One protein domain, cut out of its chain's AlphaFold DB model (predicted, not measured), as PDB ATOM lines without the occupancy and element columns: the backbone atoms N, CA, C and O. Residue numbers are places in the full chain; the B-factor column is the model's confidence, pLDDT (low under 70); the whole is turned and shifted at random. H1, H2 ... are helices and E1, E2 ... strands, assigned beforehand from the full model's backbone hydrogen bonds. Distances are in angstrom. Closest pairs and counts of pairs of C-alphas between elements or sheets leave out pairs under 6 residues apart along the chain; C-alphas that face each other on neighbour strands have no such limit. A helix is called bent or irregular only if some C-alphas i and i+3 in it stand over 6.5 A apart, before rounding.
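Overview. This is residues 28 to 146 of the 148 residues of an uncharacterized protein of Paenibacillus lactis 154 (UniProt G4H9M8). Two twisted sheets lie face to face as a sandwich, the larger of strands E1 E6 E3 E2 and the smaller of E4 E5 E7, and the long helix H2 packs over E3 and E2 on the larger sheet's other face. The short helix H1 comes first and the short H3 grazes the smaller sheet near the last printed residue. Along the 119 printed residues the order is H1 E1 H2 E2 E3 E4 E5 E6 E7 H3; the larger sheet is antiparallel, the smaller mixed, the class mixed. The whole is compact, with a radius of gyration of the C-alphas of 14.4 A and spans of 41 by 38 by 24 A.

Arrangement. Begin with H1, residues 28 to 31, which is not on either sheet. E1, residues 35 to 39, is an edge strand, antiparallel to E6, residues 121 to 127, with N 36 and O 125 2.9 A apart. H2, residues 44 to 60, is on the sheet of E1, E6, E3, residues 78 to 85, and E2, residues 66 to 71, making two layers, a helix on one face of a sheet. Its height over the sheet is 9.4 A, and it runs along the strands, at 22 degrees to E3 on the local plane; look at Ala 57 and Phe 67, the closest C-alphas of H2 and E2, 6.6 A apart. H2 is irregular, with C-alphas 45 and 48 7.8 A apart; 11 of its 13 O i to N i+4 pairs are within hydrogen-bond range, while H1 and H3, residues 141 to 144, are too short for such a pair. E2 and E3 form a hairpin, with N 67 and O 84 2.7 A apart, and E3 is antiparallel to E6, with N 79 and O 126 2.8 A apart. E4, residues 90 to 97, and E5, residues 106 to 113, form another hairpin, with N 109 and O 94 2.7 A apart. E7, residues 132 to 137, is parallel to E5, with N 135 and O 108 2.7 A apart. Across the sandwich, the closest C-alphas of E4 and E6 are those of Tyr 91 and Val 122, 7.0 A apart.

Along the chain. Find C-alpha 28 at (40.938, -1.050, -16.739), where H1 begins. H2 runs 25.0 A from C-alpha 44 at (45.555, 11.560, 5.183). E3 measures 22.7 A, E4 23.0 A, E5 22.5 A and E6 19.9 A. H3 ends at C-alpha 144 (30.868, -17.438, -6.894).

Size, cuts and confidence. The farthest C-alphas, of Pro 102 and Ala 117, are 42.1 A apart. The printed part has no cut and no long link. Residues 144 to 146 have pLDDT under 70.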
ATOM      1  N   ASP A  28      40.230  -1.286 -17.996       70.25
ATOM      2  CA  ASP A  28      40.938  -1.050 -16.739       70.25
ATOM      3  C   ASP A  28      40.939   0.433 -16.354       70.25
ATOM      4  O   ASP A  28      40.623   0.780 -15.218       70.25
ATOM      5  N   ASN A  29      41.195   1.340 -17.295       74.69
ATOM      6  CA  ASN A  29      41.150   2.787 -17.047       74.69
ATOM      7  C   ASN A  29      39.730   3.333 -16.857       74.69
ATOM      8  O   ASN A  29      39.510   4.330 -16.170       74.69
ATOM      9  N   ARG A  30      38.722   2.686 -17.446       73.31
ATOM     10  CA  ARG A  30      37.322   3.017 -17.146       73.31
ATOM     11  C   ARG A  30      36.934   2.534 -15.752       73.31
ATOM     12  O   ARG A  30      36.261   3.267 -15.032       73.31
ATOM     13  N   MET A  31      37.374   1.339 -15.368       79.50
ATOM     14  CA  MET A  31      37.075   0.736 -14.074       79.50
ATOM     15  C   MET A  31      37.849   1.385 -12.930       79.50
ATOM     16  O   MET A  31      37.281   1.530 -11.854       79.50
ATOM     17  N   SER A  32      39.066   1.880 -13.163       79.50
ATOM     18  CA  SER A  32      39.849   2.611 -12.155       79.50
ATOM     19  C   SER A  32      39.172   3.902 -11.681       79.50
ATOM     20  O   SER A  32      39.444   4.375 -10.579       79.50
ATOM     21  N   LYS A  33      38.255   4.459 -12.487       81.81
ATOM     22  CA  LYS A  33      37.395   5.594 -12.113       81.81
ATOM     23  C   LYS A  33      36.168   5.181 -11.298       81.81
ATOM     24  O   LYS A  33      35.577   6.016 -10.626       81.81
ATOM     25  N   VAL A  34      35.765   3.915 -11.381       86.56
ATOM     26  CA  VAL A  34      34.632   3.358 -10.629       86.56
ATOM     27  C   VAL A  34      35.103   2.838  -9.277       86.56
ATOM     28  O   VAL A  34      34.457   3.073  -8.261       86.56
ATOM     29  N   PHE A  35      36.221   2.119  -9.267       91.19
ATOM     30  CA  PHE A  35      36.707   1.400  -8.107       91.19
ATOM     31  C   PHE A  35      38.231   1.247  -8.154       91.19
ATOM     32  O   PHE A  35      38.801   0.880  -9.181       91.19
ATOM     33  N   SER A  36      38.884   1.454  -7.015       94.00
ATOM     34  CA  SER A  36      40.260   1.023  -6.781       94.00
ATOM     35  C   SER A  36      40.429   0.505  -5.357       94.00
ATOM     36  O   SER A  36      39.624   0.799  -4.467       94.00
ATOM     37  N   TYR A  37      41.484  -0.275  -5.127       95.50
ATOM     38  CA  TYR A  37      41.830  -0.729  -3.789       95.50
ATOM     39  C   TYR A  37      43.333  -0.730  -3.549       95.50
ATOM     40  O   TYR A  37      44.128  -0.925  -4.466       95.50
ATOM     41  N   GLU A  38      43.711  -0.523  -2.292       97.19
ATOM     42  CA  GLU A  38      45.102  -0.497  -1.855       97.19
ATOM     43  C   GLU A  38      45.229  -1.152  -0.479       97.19
ATOM     44  O   GLU A  38      44.422  -0.912   0.424       97.19
ATOM     45  N   LEU A  39      46.263  -1.974  -0.298       96.81
ATOM     46  CA  LEU A  39      46.549  -2.609   0.984       96.81
ATOM     47  C   LEU A  39      47.295  -1.655   1.909       96.81
ATOM     48  O   LEU A  39      48.278  -1.028   1.516       96.81
ATOM     49  N   ASN A  40      46.857  -1.606   3.164       96.81
ATOM     50  CA  ASN A  40      47.494  -0.855   4.245       96.81
ATOM     51  C   ASN A  40      47.677   0.653   3.989       96.81
ATOM     52  O   ASN A  40      48.451   1.304   4.691       96.81
ATOM     53  N   GLN A  41      46.964   1.213   3.010       97.94
ATOM     54  CA  GLN A  41      46.953   2.646   2.733       97.94
ATOM     55  C   GLN A  41      45.765   3.313   3.416       97.94
ATOM     56  O   GLN A  41      44.676   2.746   3.506       97.94
ATOM     57  N   VAL A  42      45.964   4.547   3.866       97.19
ATOM     58  CA  VAL A  42      44.923   5.373   4.485       97.19
ATOM     59  C   VAL A  42      44.988   6.759   3.871       97.19
ATOM     60  O   VAL A  42      46.084   7.261   3.630       97.19
ATOM     61  N   GLU A  43      43.830   7.360   3.606       95.75
ATOM     62  CA  GLU A  43      43.814   8.756   3.170       95.75
ATOM     63  C   GLU A  43      44.254   9.645   4.343       95.75
ATOM     64  O   GLU A  43      43.876   9.356   5.487       95.75
ATOM     65  N   PRO A  44      45.054  10.700   4.112       96.25
ATOM     66  CA  PRO A  44      45.555  11.560   5.183       96.25
ATOM     67  C   PRO A  44      44.458  12.061   6.134       96.25
ATOM     68  O   PRO A  44      44.638  12.036   7.352       96.25
ATOM     69  N   GLU A  45      43.306  12.442   5.588       95.69
ATOM     70  CA  GLU A  45      42.127  12.927   6.307       95.69
ATOM     71  C   GLU A  45      41.433  11.858   7.166       95.69
ATOM     72  O   GLU A  45      40.811  12.194   8.170       95.69
ATOM     73  N   HIS A  46      41.574  10.572   6.834       96.56
ATOM     74  CA  HIS A  46      40.947   9.459   7.561       96.56
ATOM     75  C   HIS A  46      41.882   8.818   8.601       96.56
ATOM     76  O   HIS A  46      41.465   7.940   9.360       96.56
ATOM     77  N   SER A  47      43.156   9.229   8.636       96.81
ATOM     78  CA  SER A  47      44.245   8.542   9.346       96.81
ATOM     79  C   SER A  47      43.956   8.254  10.821       96.81
ATOM     80  O   SER A  47      44.126   7.122  11.281       96.81
ATOM     81  N   GLU A  48      43.479   9.250  11.570       97.81
ATOM     82  CA  GLU A  48      43.194   9.098  12.999       97.81
ATOM     83  C   GLU A  48      42.052   8.107  13.253       97.81
ATOM     84  O   GLU A  48      42.210   7.148  14.010       97.81
ATOM     85  N   GLN A  49      40.927   8.293  12.565       98.19
ATOM     86  CA  GLN A  49      39.728   7.477  12.747       98.19
ATOM     87  C   GLN A  49      39.954   6.025  12.310       98.19
ATOM     88  O   GLN A  49      39.551   5.102  13.018       98.19
ATOM     89  N   VAL A  50      40.651   5.807  11.189       98.06
ATOM     90  CA  VAL A  50      40.988   4.461  10.700       98.06
ATOM     91  C   VAL A  50      41.958   3.765  11.643       98.06
ATOM     92  O   VAL A  50      41.773   2.586  11.938       98.06
ATOM     93  N   ARG A  51      42.965   4.470  12.171       98.00
ATOM     94  CA  ARG A  51      43.898   3.897  13.149       98.00
ATOM     95  C   ARG A  51      43.165   3.424  14.404       98.00
ATOM     96  O   ARG A  51      43.390   2.299  14.852       98.00
ATOM     97  N   ASP A  52      42.278   4.251  14.945       98.25
ATOM     98  CA  ASP A  52      41.527   3.936  16.159       98.25
ATOM     99  C   ASP A  52      40.523   2.799  15.935       98.25
ATOM    100  O   ASP A  52      40.399   1.892  16.765       98.25
ATOM    101  N   TRP A  53      39.825   2.814  14.797       98.19
ATOM    102  CA  TRP A  53      38.948   1.723  14.380       98.19
ATOM    103  C   TRP A  53      39.719   0.405  14.231       98.19
ATOM    104  O   TRP A  53      39.320  -0.606  14.813       98.19
ATOM    105  N   LEU A  54      40.851   0.417  13.523       97.81
ATOM    106  CA  LEU A  54      41.656  -0.775  13.262       97.81
ATOM    107  C   LEU A  54      42.246  -1.350  14.555       97.81
ATOM    108  O   LEU A  54      42.276  -2.568  14.735       97.81
ATOM    109  N   ALA A  55      42.671  -0.493  15.489       97.62
ATOM    110  CA  ALA A  55      43.136  -0.924  16.805       97.62
ATOM    111  C   ALA A  55      42.033  -1.671  17.576       97.62
ATOM    112  O   ALA A  55      42.277  -2.758  18.107       97.62
ATOM    113  N   LYS A  56      40.804  -1.136  17.582       97.56
ATOM    114  CA  LYS A  56      39.646  -1.784  18.222       97.56
ATOM    115  C   LYS A  56      39.285  -3.102  17.541       97.56
ATOM    116  O   LYS A  56      39.056  -4.094  18.236       97.56
ATOM    117  N   ALA A  57      39.266  -3.137  16.211       96.56
ATOM    118  CA  ALA A  57      38.972  -4.342  15.438       96.56
ATOM    119  C   ALA A  57      39.976  -5.472  15.737       96.56
ATOM    120  O   ALA A  57      39.579  -6.599  16.035       96.56
ATOM    121  N   ARG A  58      41.277  -5.153  15.777       95.62
ATOM    122  CA  ARG A  58      42.347  -6.105  16.130       95.62
ATOM    123  C   ARG A  58      42.195  -6.669  17.541       95.62
ATOM    124  O   ARG A  58      42.341  -7.876  17.740       95.62
ATOM    125  N   GLN A  59      41.885  -5.814  18.517       96.00
ATOM    126  CA  GLN A  59      41.761  -6.216  19.922       96.00
ATOM    127  C   GLN A  59      40.499  -7.040  20.198       96.00
ATOM    128  O   GLN A  59      40.559  -8.017  20.939       96.00
ATOM    129  N   SER A  60      39.364  -6.654  19.613       93.88
ATOM    130  CA  SER A  60      38.052  -7.228  19.950       93.88
ATOM    131  C   SER A  60      37.608  -8.370  19.036       93.88
ATOM    132  O   SER A  60      36.756  -9.167  19.430       93.88
ATOM    133  N   GLY A  61      38.163  -8.464  17.825       91.50
ATOM    134  CA  GLY A  61      37.701  -9.428  16.835       91.50
ATOM    135  C   GLY A  61      38.056 -10.871  17.151       91.50
ATOM    136  O   GLY A  61      39.092 -11.163  17.758       91.50
ATOM    137  N   LYS A  62      37.205 -11.781  16.680       93.75
ATOM    138  CA  LYS A  62      37.507 -13.214  16.585       93.75
ATOM    139  C   LYS A  62      38.088 -13.530  15.209       93.75
ATOM    140  O   LYS A  62      37.830 -12.800  14.257       93.75
ATOM    141  N   GLU A  63      38.873 -14.598  15.121       92.38
ATOM    142  CA  GLU A  63      39.437 -15.078  13.853       92.38
ATOM    143  C   GLU A  63      38.343 -15.223  12.781       92.38
ATOM    144  O   GLU A  63      37.257 -15.728  13.072       92.38
ATOM    145  N   GLY A  64      38.609 -14.728  11.570       91.31
ATOM    146  CA  GLY A  64      37.665 -14.740  10.451       91.31
ATOM    147  C   GLY A  64      36.594 -13.642  10.471       91.31
ATOM    148  O   GLY A  64      35.895 -13.459   9.478       91.31
ATOM    149  N   GLN A  65      36.464 -12.871  11.554       94.62
ATOM    150  CA  GLN A  65      35.466 -11.807  11.639       94.62
ATOM    151  C   GLN A  65      35.847 -10.603  10.768       94.62
ATOM    152  O   GLN A  65      36.962 -10.084  10.868       94.62
ATOM    153  N   PHE A  66      34.884 -10.125   9.977       95.75
ATOM    154  CA  PHE A  66      34.998  -8.895   9.200       95.75
ATOM    155  C   PHE A  66      34.600  -7.654  10.003       95.75
ATOM    156  O   PHE A  66      33.649  -7.657  10.787       95.75
ATOM    157  N   PHE A  67      35.305  -6.567   9.721       96.88
ATOM    158  CA  PHE A  67      35.066  -5.220  10.197       96.88
ATOM    159  C   PHE A  67      35.115  -4.283   8.998       96.88
ATOM    160  O   PHE A  67      36.002  -4.403   8.151       96.88
ATOM    161  N   VAL A  68      34.191  -3.327   8.958       96.62
ATOM    162  CA  VAL A  68      34.156  -2.288   7.928       96.62
ATOM    163  C   VAL A  68      34.043  -0.927   8.595       96.62
ATOM    164  O   VAL A  68      33.312  -0.770   9.575       96.62
ATOM    165  N   HIS A  69      34.777   0.044   8.069       96.75
ATOM    166  CA  HIS A  69      34.604   1.452   8.390       96.75
ATOM    167  C   HIS A  69      34.500   2.257   7.105       96.75
ATOM    168  O   HIS A  69      35.336   2.104   6.216       96.75
ATOM    169  N   SER A  70      33.478   3.100   7.010       94.69
ATOM    170  CA  SER A  70      33.138   3.791   5.773       94.69
ATOM    171  C   SER A  70      33.110   5.295   5.990       94.69
ATOM    172  O   SER A  70      32.556   5.770   6.981       94.69
ATOM    173  N   PHE A  71      33.669   6.026   5.034       93.81
ATOM    174  CA  PHE A  71      33.532   7.468   4.898       93.81
ATOM    175  C   PHE A  71      32.715   7.734   3.642       93.81
ATOM    176  O   PHE A  71      33.167   7.452   2.530       93.81
ATOM    177  N   SER A  72      31.499   8.233   3.834       87.50
ATOM    178  CA  SER A  72      30.619   8.679   2.759       87.50
ATOM    179  C   SER A  72      30.001  10.014   3.138       87.50
ATOM    180  O   SER A  72      29.481  10.166   4.246       87.50
ATOM    181  N   ASN A  73      30.002  10.946   2.198       80.25
ATOM    182  CA  ASN A  73      29.261  12.192   2.272       80.25
ATOM    183  C   ASN A  73      28.537  12.372   0.937       80.25
ATOM    184  O   ASN A  73      29.128  12.130  -0.111       80.25
ATOM    185  N   ASP A  74      27.277  12.799   0.964       73.75
ATOM    186  CA  ASP A  74      26.420  12.929  -0.222       73.75
ATOM    187  C   ASP A  74      26.982  13.902  -1.276       73.75
ATOM    188  O   ASP A  74      26.580  13.860  -2.437       73.75
ATOM    189  N   THR A  75      27.909  14.786  -0.888       74.31
ATOM    190  CA  THR A  75      28.548  15.756  -1.791       74.31
ATOM    191  C   THR A  75      29.854  15.278  -2.413       74.31
ATOM    192  O   THR A  75      30.342  15.915  -3.346       74.31
ATOM    193  N   ASP A  76      30.448  14.212  -1.885       86.12
ATOM    194  CA  ASP A  76      31.784  13.787  -2.288       86.12
ATOM    195  C   ASP A  76      31.703  12.878  -3.515       86.12
ATOM    196  O   ASP A  76      30.785  12.074  -3.659       86.12
ATOM    197  N   GLU A  77      32.684  12.987  -4.413       90.00
ATOM    198  CA  GLU A  77      32.741  12.165  -5.631       90.00
ATOM    199  C   GLU A  77      32.956  10.677  -5.311       90.00
ATOM    200  O   GLU A  77      32.538   9.804  -6.075       90.00
ATOM    201  N   TYR A  78      33.589  10.387  -4.171       92.00
ATOM    202  CA  TYR A  78      33.990   9.043  -3.782       92.00
ATOM    203  C   TYR A  78      33.548   8.680  -2.366       92.00
ATOM    204  O   TYR A  78      33.509   9.515  -1.468       92.00
ATOM    205  N   VAL A  79      33.301   7.389  -2.175       93.12
ATOM    206  CA  VAL A  79      33.132   6.728  -0.884       93.12
ATOM    207  C   VAL A  79      34.365   5.877  -0.615       93.12
ATOM    208  O   VAL A  79      34.852   5.163  -1.495       93.12
ATOM    209  N   TYR A  80      34.850   5.917   0.622       95.19
ATOM    210  CA  TYR A  80      35.978   5.108   1.068       95.19
ATOM    211  C   TYR A  80      35.502   4.054   2.057       95.19
ATOM    212  O   TYR A  80      34.872   4.375   3.060       95.19
ATOM    213  N   ASN A  81      35.825   2.793   1.789       96.25
ATOM    214  CA  ASN A  81      35.565   1.675   2.686       96.25
ATOM    215  C   ASN A  81      36.895   1.057   3.112       96.25
ATOM    216  O   ASN A  81      37.691   0.636   2.280       96.25
ATOM    217  N   TYR A  82      37.124   0.972   4.413       97.69
ATOM    218  CA  TYR A  82      38.238   0.250   5.005       97.69
ATOM    219  C   TYR A  82      37.723  -1.086   5.515       97.69
ATOM    220  O   TYR A  82      36.820  -1.122   6.351       97.69
ATOM    221  N   VAL A  83      38.281  -2.182   5.009       97.75
ATOM    222  CA  VAL A  83      37.869  -3.541   5.367       97.75
ATOM    223  C   VAL A  83      39.023  -4.258   6.047       97.75
ATOM    224  O   VAL A  83      40.140  -4.305   5.532       97.75
ATOM    225  N   TYR A  84      38.736  -4.830   7.212       97.38
ATOM    226  CA  TYR A  84      39.653  -5.667   7.971       97.38
ATOM    227  C   TYR A  84      38.962  -6.983   8.316       97.38
ATOM    228  O   TYR A  84      37.896  -6.987   8.928       97.38
ATOM    229  N   LYS A  85      39.575  -8.103   7.954       96.00
ATOM    230  CA  LYS A  85      39.197  -9.438   8.408       96.00
ATOM    231  C   LYS A  85      40.307  -9.959   9.306       96.00
ATOM    232  O   LYS A  85      41.464 -10.004   8.891       96.00
ATOM    233  N   LYS A  86      39.969 -10.358  10.530       94.69
ATOM    234  CA  LYS A  86      40.974 -10.889  11.456       94.69
ATOM    235  C   LYS A  86      41.590 -12.177  10.911       94.69
ATOM    236  O   LYS A  86      40.842 -13.075  10.516       94.69
ATOM    237  N   GLY A  87      42.922 -12.217  10.868       93.00
ATOM    238  CA  GLY A  87      43.703 -13.297  10.264       93.00
ATOM    239  C   GLY A  87      43.908 -13.203   8.750       93.00
ATOM    240  O   GLY A  87      44.571 -14.060   8.169       93.00
ATOM    241  N   ALA A  88      43.349 -12.197   8.067       94.69
ATOM    242  CA  ALA A  88      43.632 -11.985   6.649       94.69
ATOM    243  C   ALA A  88      44.910 -11.167   6.479       94.69
ATOM    244  O   ALA A  88      45.003 -10.036   6.952       94.69
ATOM    245  N   SER A  89      45.875 -11.714   5.749       94.44
ATOM    246  CA  SER A  89      47.113 -11.019   5.392       94.44
ATOM    247  C   SER A  89      47.047 -10.348   4.020       94.44
ATOM    248  O   SER A  89      47.885  -9.510   3.704       94.44
ATOM    249  N   ASP A  90      46.072 -10.731   3.199       94.38
ATOM    250  CA  ASP A  90      45.861 -10.217   1.849       94.38
ATOM    251  C   ASP A  90      44.361 -10.225   1.504       94.38
ATOM    252  O   ASP A  90      43.553 -10.760   2.270       94.38
ATOM    253  N   TYR A  91      43.974  -9.614   0.386       94.38
ATOM    254  CA  TYR A  91      42.587  -9.502  -0.052       94.38
ATOM    255  C   TYR A  91      42.458  -9.703  -1.557       94.38
ATOM    256  O   TYR A  91      43.140  -9.064  -2.354       94.38
ATOM    257  N   GLU A  92      41.489 -10.524  -1.939       93.94
ATOM    258  CA  GLU A  92      40.927 -10.494  -3.279       93.94
ATOM    259  C   GLU A  92      39.797  -9.466  -3.297       93.94
ATOM    260  O   GLU A  92      38.869  -9.540  -2.483       93.94
ATOM    261  N   VAL A  93      39.871  -8.501  -4.215       93.12
ATOM    262  CA  VAL A  93      38.804  -7.521  -4.406       93.12
ATOM    263  C   VAL A  93      38.402  -7.473  -5.870       93.12
ATOM    264  O   VAL A  93      39.248  -7.369  -6.754       93.12
ATOM    265  N   SER A  94      37.106  -7.584  -6.139       90.38
ATOM    266  CA  SER A  94      36.563  -7.647  -7.498       90.38
ATOM    267  C   SER A  94      35.299  -6.817  -7.614       90.38
ATOM    268  O   SER A  94      34.461  -6.839  -6.719       90.38
ATOM    269  N   PHE A  95      35.123  -6.119  -8.730       88.81
ATOM    270  CA  PHE A  95      33.863  -5.458  -9.051       88.81
ATOM    271  C   PHE A  95      33.075  -6.316 -10.041       88.81
ATOM    272  O   PHE A  95      33.558  -6.594 -11.138       88.81
ATOM    273  N   ILE A  96      31.862  -6.720  -9.668       86.38
ATOM    274  CA  ILE A  96      30.931  -7.410 -10.562       86.38
ATOM    275  C   ILE A  96      29.936  -6.382 -11.087       86.38
ATOM    276  O   ILE A  96      29.115  -5.864 -10.331       86.38
ATOM    277  N   TYR A  97      30.002  -6.107 -12.384       82.44
ATOM    278  CA  TYR A  97      29.008  -5.294 -13.073       82.44
ATOM    279  C   TYR A  97      27.768  -6.140 -13.379       82.44
ATOM    280  O   TYR A  97      27.895  -7.218 -13.958       82.44
ATOM    281  N   ASN A  98      26.580  -5.651 -13.016       80.62
ATOM    282  CA  ASN A  98      25.316  -6.308 -13.345       80.62
ATOM    283  C   ASN A  98      24.398  -5.325 -14.089       80.62
ATOM    284  O   ASN A  98      23.733  -4.517 -13.444       80.62
ATOM    285  N   PRO A  99      24.360  -5.352 -15.432       76.25
ATOM    286  CA  PRO A  99      23.491  -4.462 -16.200       76.25
ATOM    287  C   PRO A  99      22.002  -4.819 -16.094       76.25
ATOM    288  O   PRO A  99      21.162  -3.983 -16.422       76.25
ATOM    289  N   ASP A 100      21.680  -6.037 -15.654       79.69
ATOM    290  CA  ASP A 100      20.312  -6.559 -15.632       79.69
ATOM    291  C   ASP A 100      19.563  -6.220 -14.330       79.69
ATOM    292  O   ASP A 100      18.342  -6.380 -14.267       79.69
ATOM    293  N   ASP A 101      20.260  -5.730 -13.293       75.50
ATOM    294  CA  ASP A 101      19.627  -5.249 -12.059       75.50
ATOM    295  C   ASP A 101      19.327  -3.740 -12.154       75.50
ATOM    296  O   ASP A 101      20.233  -2.910 -12.058       75.50
ATOM    297  N   PRO A 102      18.049  -3.330 -12.266       73.38
ATOM    298  CA  PRO A 102      17.693  -1.915 -12.348       73.38
ATOM    299  C   PRO A 102      17.953  -1.143 -11.044       73.38
ATOM    300  O   PRO A 102      17.816   0.081 -11.024       73.38
ATOM    301  N   ARG A 103      18.285  -1.830  -9.942       74.50
ATOM    302  CA  ARG A 103      18.520  -1.235  -8.618       74.50
ATOM    303  C   ARG A 103      19.996  -1.164  -8.246       74.50
ATOM    304  O   ARG A 103      20.334  -0.413  -7.334       74.50
ATOM    305  N   SER A 104      20.858  -1.929  -8.915       74.38
ATOM    306  CA  SER A 104      22.286  -1.986  -8.618       74.38
ATOM    307  C   SER A 104      23.098  -1.948  -9.899       74.38
ATOM    308  O   SER A 104      22.957  -2.814 -10.751       74.38
ATOM    309  N   LYS A 105      24.009  -0.978 -10.016       77.88
ATOM    310  CA  LYS A 105      24.972  -0.967 -11.125       77.88
ATOM    311  C   LYS A 105      26.053  -2.038 -10.972       77.88
ATOM    312  O   LYS A 105      26.832  -2.245 -11.897       77.88
ATOM    313  N   GLY A 106      26.135  -2.700  -9.822       85.12
ATOM    314  CA  GLY A 106      27.122  -3.730  -9.544       85.12
ATOM    315  C   GLY A 106      27.500  -3.794  -8.071       85.12
ATOM    316  O   GLY A 106      27.003  -3.041  -7.234       85.12
ATOM    317  N   SER A 107      28.420  -4.693  -7.753       89.00
ATOM    318  CA  SER A 107      28.892  -4.871  -6.385       89.00
ATOM    319  C   SER A 107      30.380  -5.153  -6.310       89.00
ATOM    320  O   SER A 107      30.935  -5.902  -7.112       89.00
ATOM    321  N   VAL A 108      31.012  -4.598  -5.284       91.31
ATOM    322  CA  VAL A 108      32.374  -4.932  -4.885       91.31
ATOM    323  C   VAL A 108      32.327  -6.169  -4.010       91.31
ATOM    324  O   VAL A 108      31.651  -6.187  -2.990       91.31
ATOM    325  N   HIS A 109      33.066  -7.195  -4.387       93.25
ATOM    326  CA  HIS A 109      33.298  -8.385  -3.593       93.25
ATOM    327  C   HIS A 109      34.661  -8.297  -2.933       93.25
ATOM    328  O   HIS A 109      35.645  -8.014  -3.610       93.25
ATOM    329  N   VAL A 110      34.700  -8.538  -1.626       94.69
ATOM    330  CA  VAL A 110      35.920  -8.500  -0.819       94.69
ATOM    331  C   VAL A 110      36.073  -9.832  -0.103       94.69
ATOM    332  O   VAL A 110      35.221 -10.189   0.716       94.69
ATOM    333  N   SER A 111      37.180 -10.520  -0.369       94.25
ATOM    334  CA  SER A 111      37.507 -11.796   0.263       94.25
ATOM    335  C   SER A 111      38.891 -11.744   0.894       94.25
ATOM    336  O   SER A 111      39.887 -11.477   0.229       94.25
ATOM    337  N   GLY A 112      38.957 -11.970   2.207       91.88
ATOM    338  CA  GLY A 112      40.219 -11.971   2.948       91.88
ATOM    339  C   GLY A 112      40.968 -13.292   2.780       91.88
ATOM    340  O   GLY A 112      40.393 -14.357   3.016       91.88
ATOM    341  N   ILE A 113      42.249 -13.210   2.430       90.81
ATOM    342  CA  ILE A 113      43.138 -14.341   2.183       90.81
ATOM    343  C   ILE A 113      44.156 -14.460   3.323       90.81
ATOM    344  O   ILE A 113      44.835 -13.495   3.684       90.81
ATOM    345  N   ASN A 114      44.270 -15.657   3.900       89.00
ATOM    346  CA  ASN A 114      45.212 -15.950   4.976       89.00
ATOM    347  C   ASN A 114      46.454 -16.657   4.408       89.00
ATOM    348  O   ASN A 114      46.432 -17.858   4.141       89.00
ATOM    349  N   HIS A 115      47.523 -15.890   4.189       78.88
ATOM    350  CA  HIS A 115      48.822 -16.378   3.714       78.88
ATOM    351  C   HIS A 115      49.934 -16.234   4.761       78.88
ATOM    352  O   HIS A 115      50.996 -16.838   4.610       78.88
ATOM    353  N   SER A 116      49.749 -15.403   5.792       75.81
ATOM    354  CA  SER A 116      50.800 -15.092   6.762       75.81
ATOM    355  C   SER A 116      50.244 -14.673   8.122       75.81
ATOM    356  O   SER A 116      49.072 -14.346   8.252       75.81
ATOM    357  N   ALA A 117      51.123 -14.628   9.127       74.06
ATOM    358  CA  ALA A 117      50.777 -14.251  10.498       74.06
ATOM    359  C   ALA A 117      50.507 -12.747  10.705       74.06
ATOM    360  O   ALA A 117      50.064 -12.358  11.783       74.06
ATOM    361  N   ASN A 118      50.816 -11.898   9.717       84.12
ATOM    362  CA  ASN A 118      50.616 -10.457   9.832       84.12
ATOM    363  C   ASN A 118      49.319 -10.052   9.139       84.12
ATOM    364  O   ASN A 118      49.247 -10.038   7.909       84.12
ATOM    365  N   ASP A 119      48.325  -9.672   9.936       89.38
ATOM    366  CA  ASP A 119      47.063  -9.196   9.390       89.38
ATOM    367  C   ASP A 119      47.219  -7.854   8.659       89.38
ATOM    368  O   ASP A 119      47.869  -6.915   9.138       89.38
ATOM    369  N   SER A 120      46.512  -7.742   7.543       95.06
ATOM    370  CA  SER A 120      46.431  -6.577   6.670       95.06
ATOM    371  C   SER A 120      45.000  -6.032   6.643       95.06
ATOM    372  O   SER A 120      44.043  -6.703   7.044       95.06
ATOM    373  N   PHE A 121      44.830  -4.813   6.146       97.06
ATOM    374  CA  PHE A 121      43.519  -4.257   5.805       97.06
ATOM    375  C   PHE A 121      43.554  -3.689   4.387       97.06
ATOM    376  O   PHE A 121      44.619  -3.353   3.862       97.06
ATOM    377  N   VAL A 122      42.381  -3.562   3.775       97.69
ATOM    378  CA  VAL A 122      42.235  -3.004   2.431       97.69
ATOM    379  C   VAL A 122      41.416  -1.721   2.472       97.69
ATOM    380  O   VAL A 122      40.355  -1.663   3.097       97.69
ATOM    381  N   LYS A 123      41.924  -0.680   1.813       97.81
ATOM    382  CA  LYS A 123      41.175   0.527   1.468       97.81
ATOM    383  C   LYS A 123      40.530   0.306   0.110       97.81
ATOM    384  O   LYS A 123      41.212  -0.087  -0.827       97.81
ATOM    385  N   ILE A 124      39.246   0.600   0.007       96.56
ATOM    386  CA  ILE A 124      38.443   0.535  -1.209       96.56
ATOM    387  C   ILE A 124      37.919   1.940  -1.480       96.56
ATOM    388  O   ILE A 124      37.166   2.480  -0.672       96.56
ATOM    389  N   LYS A 125      38.313   2.522  -2.610       95.06
ATOM    390  CA  LYS A 125      37.787   3.790  -3.117       95.06
ATOM    391  C   LYS A 125      36.756   3.481  -4.191       95.06
ATOM    392  O   LYS A 125      37.063   2.768  -5.142       95.06
ATOM    393  N   LEU A 126      35.550   4.010  -4.040       92.62
ATOM    394  CA  LEU A 126      34.430   3.797  -4.952       92.62
ATOM    395  C   LEU A 126      33.838   5.124  -5.374       92.62
ATOM    396  O   LEU A 126      33.771   6.032  -4.554       92.62
ATOM    397  N   ILE A 127      33.365   5.232  -6.613       90.88
ATOM    398  CA  ILE A 127      32.433   6.303  -6.984       90.88
ATOM    399  C   ILE A 127      31.272   6.327  -5.984       90.88
ATOM    400  O   ILE A 127      30.747   5.278  -5.603       90.88
ATOM    401  N   ASN A 128      30.874   7.526  -5.569       87.50
ATOM    402  CA  ASN A 128      29.729   7.730  -4.698       87.50
ATOM    403  C   ASN A 128      28.416   7.490  -5.452       87.50
ATOM    404  O   ASN A 128      27.736   8.405  -5.912       87.50
ATOM    405  N   ASP A 129      28.097   6.213  -5.624       83.44
ATOM    406  CA  ASP A 129      26.872   5.731  -6.232       83.44
ATOM    407  C   ASP A 129      26.218   4.728  -5.281       83.44
ATOM    408  O   ASP A 129      26.709   3.616  -5.086       83.44
ATOM    409  N   LEU A 130      25.082   5.123  -4.701       77.88
ATOM    410  CA  LEU A 130      24.341   4.329  -3.714       77.88
ATOM    411  C   LEU A 130      23.848   2.976  -4.257       77.88
ATOM    412  O   LEU A 130      23.424   2.122  -3.480       77.88
ATOM    413  N   SER A 131      23.882   2.770  -5.575       79.88
ATOM    414  CA  SER A 131      23.525   1.496  -6.203       79.88
ATOM    415  C   SER A 131      24.664   0.463  -6.179       79.88
ATOM    416  O   SER A 131      24.434  -0.699  -6.526       79.88
ATOM    417  N   ILE A 132      25.880   0.851  -5.772       82.25
ATOM    418  CA  ILE A 132      27.034  -0.048  -5.659       82.25
ATOM    419  C   ILE A 132      27.142  -0.593  -4.233       82.25
ATOM    420  O   ILE A 132      27.340   0.151  -3.275       82.25
ATOM    421  N   LEU A 133      27.056  -1.918  -4.093       84.69
ATOM    422  CA  LEU A 133      27.118  -2.601  -2.795       84.69
ATOM    423  C   LEU A 133      28.513  -3.165  -2.511       84.69
ATOM    424  O   LEU A 133      29.185  -3.646  -3.422       84.69
ATOM    425  N   VAL A 134      28.926  -3.179  -1.240       87.62
ATOM    426  CA  VAL A 134      30.140  -3.879  -0.785       87.62
ATOM    427  C   VAL A 134      29.742  -5.190  -0.107       87.62
ATOM    428  O   VAL A 134      29.159  -5.204   0.974       87.62
ATOM    429  N   ASN A 135      30.079  -6.299  -0.754       89.19
ATOM    430  CA  ASN A 135      29.781  -7.662  -0.347       89.19
ATOM    431  C   ASN A 135      31.035  -8.327   0.233       89.19
ATOM    432  O   ASN A 135      32.005  -8.582  -0.483       89.19
ATOM    433  N   LEU A 136      30.995  -8.667   1.518       91.50
ATOM    434  CA  LEU A 136      32.075  -9.387   2.196       91.50
ATOM    435  C   LEU A 136      31.843 -10.896   2.082       91.50
ATOM    436  O   LEU A 136      30.710 -11.358   2.227       91.50
ATOM    437  N   SER A 137      32.895 -11.660   1.802       85.50
ATOM    438  CA  SER A 137      32.801 -13.099   1.558       85.50
ATOM    439  C   SER A 137      34.048 -13.823   2.052       85.50
ATOM    440  O   SER A 137      35.157 -13.307   1.961       85.50
ATOM    441  N   ASP A 138      33.883 -15.045   2.552       81.38
ATOM    442  CA  ASP A 138      35.018 -15.951   2.764       81.38
ATOM    443  C   ASP A 138      35.447 -16.637   1.463       81.38
ATOM    444  O   ASP A 138      36.608 -17.017   1.313       81.38
ATOM    445  N   ASP A 139      34.526 -16.768   0.508       82.06
ATOM    446  CA  ASP A 139      34.801 -17.396  -0.775       82.06
ATOM    447  C   ASP A 139      35.397 -16.402  -1.777       82.06
ATOM    448  O   ASP A 139      34.826 -15.319  -1.969       82.06
ATOM    449  N   PRO A 140      36.503 -16.770  -2.451       79.44
ATOM    450  CA  PRO A 140      36.990 -16.066  -3.630       79.44
ATOM    451  C   PRO A 140      35.931 -15.998  -4.734       79.44
ATOM    452  O   PRO A 140      35.086 -16.889  -4.879       79.44
ATOM    453  N   ILE A 141      36.019 -14.973  -5.572       78.25
ATOM    454  CA  ILE A 141      35.099 -14.695  -6.671       78.25
ATOM    455  C   ILE A 141      35.003 -15.861  -7.655       78.25
ATOM    456  O   ILE A 141      33.918 -16.169  -8.142       78.25
ATOM    457  N   GLY A 142      36.112 -16.573  -7.879       72.56
ATOM    458  CA  GLY A 142      36.165 -17.722  -8.783       72.56
ATOM    459  C   GLY A 142      35.234 -18.868  -8.381       72.56
ATOM    460  O   GLY A 142      34.824 -19.632  -9.249       72.56
ATOM    461  N   LYS A 143      34.861 -18.977  -7.098       70.50
ATOM    462  CA  LYS A 143      33.819 -19.914  -6.657       70.50
ATOM    463  C   LYS A 143      32.417 -19.367  -6.917       70.50
ATOM    464  O   LYS A 143      31.580 -20.096  -7.426       70.50
ATOM    465  N   LYS A 144      32.174 -18.079  -6.645       64.25
ATOM    466  CA  LYS A 144      30.868 -17.438  -6.894       64.25
ATOM    467  C   LYS A 144      30.448 -17.459  -8.360       64.25
ATOM    468  O   LYS A 144      29.266 -17.576  -8.648       64.25
ATOM    469  N   LEU A 145      31.404 -17.334  -9.276       67.81
ATOM    470  CA  LEU A 145      31.133 -17.341 -10.714       67.81
ATOM    471  C   LEU A 145      30.821 -18.741 -11.272       67.81
ATOM    472  O   LEU A 145      30.419 -18.838 -12.422       67.81
ATOM    473  N   GLN A 146      31.008 -19.815 -10.495       67.94
ATOM    474  CA  GLN A 146      30.609 -21.174 -10.900       67.94
ATOM    475  C   GLN A 146      29.130 -21.469 -10.615       67.94
ATOM    476  O   GLN A 146      28.583 -22.404 -11.192       67.94
TER     477      GLN A 146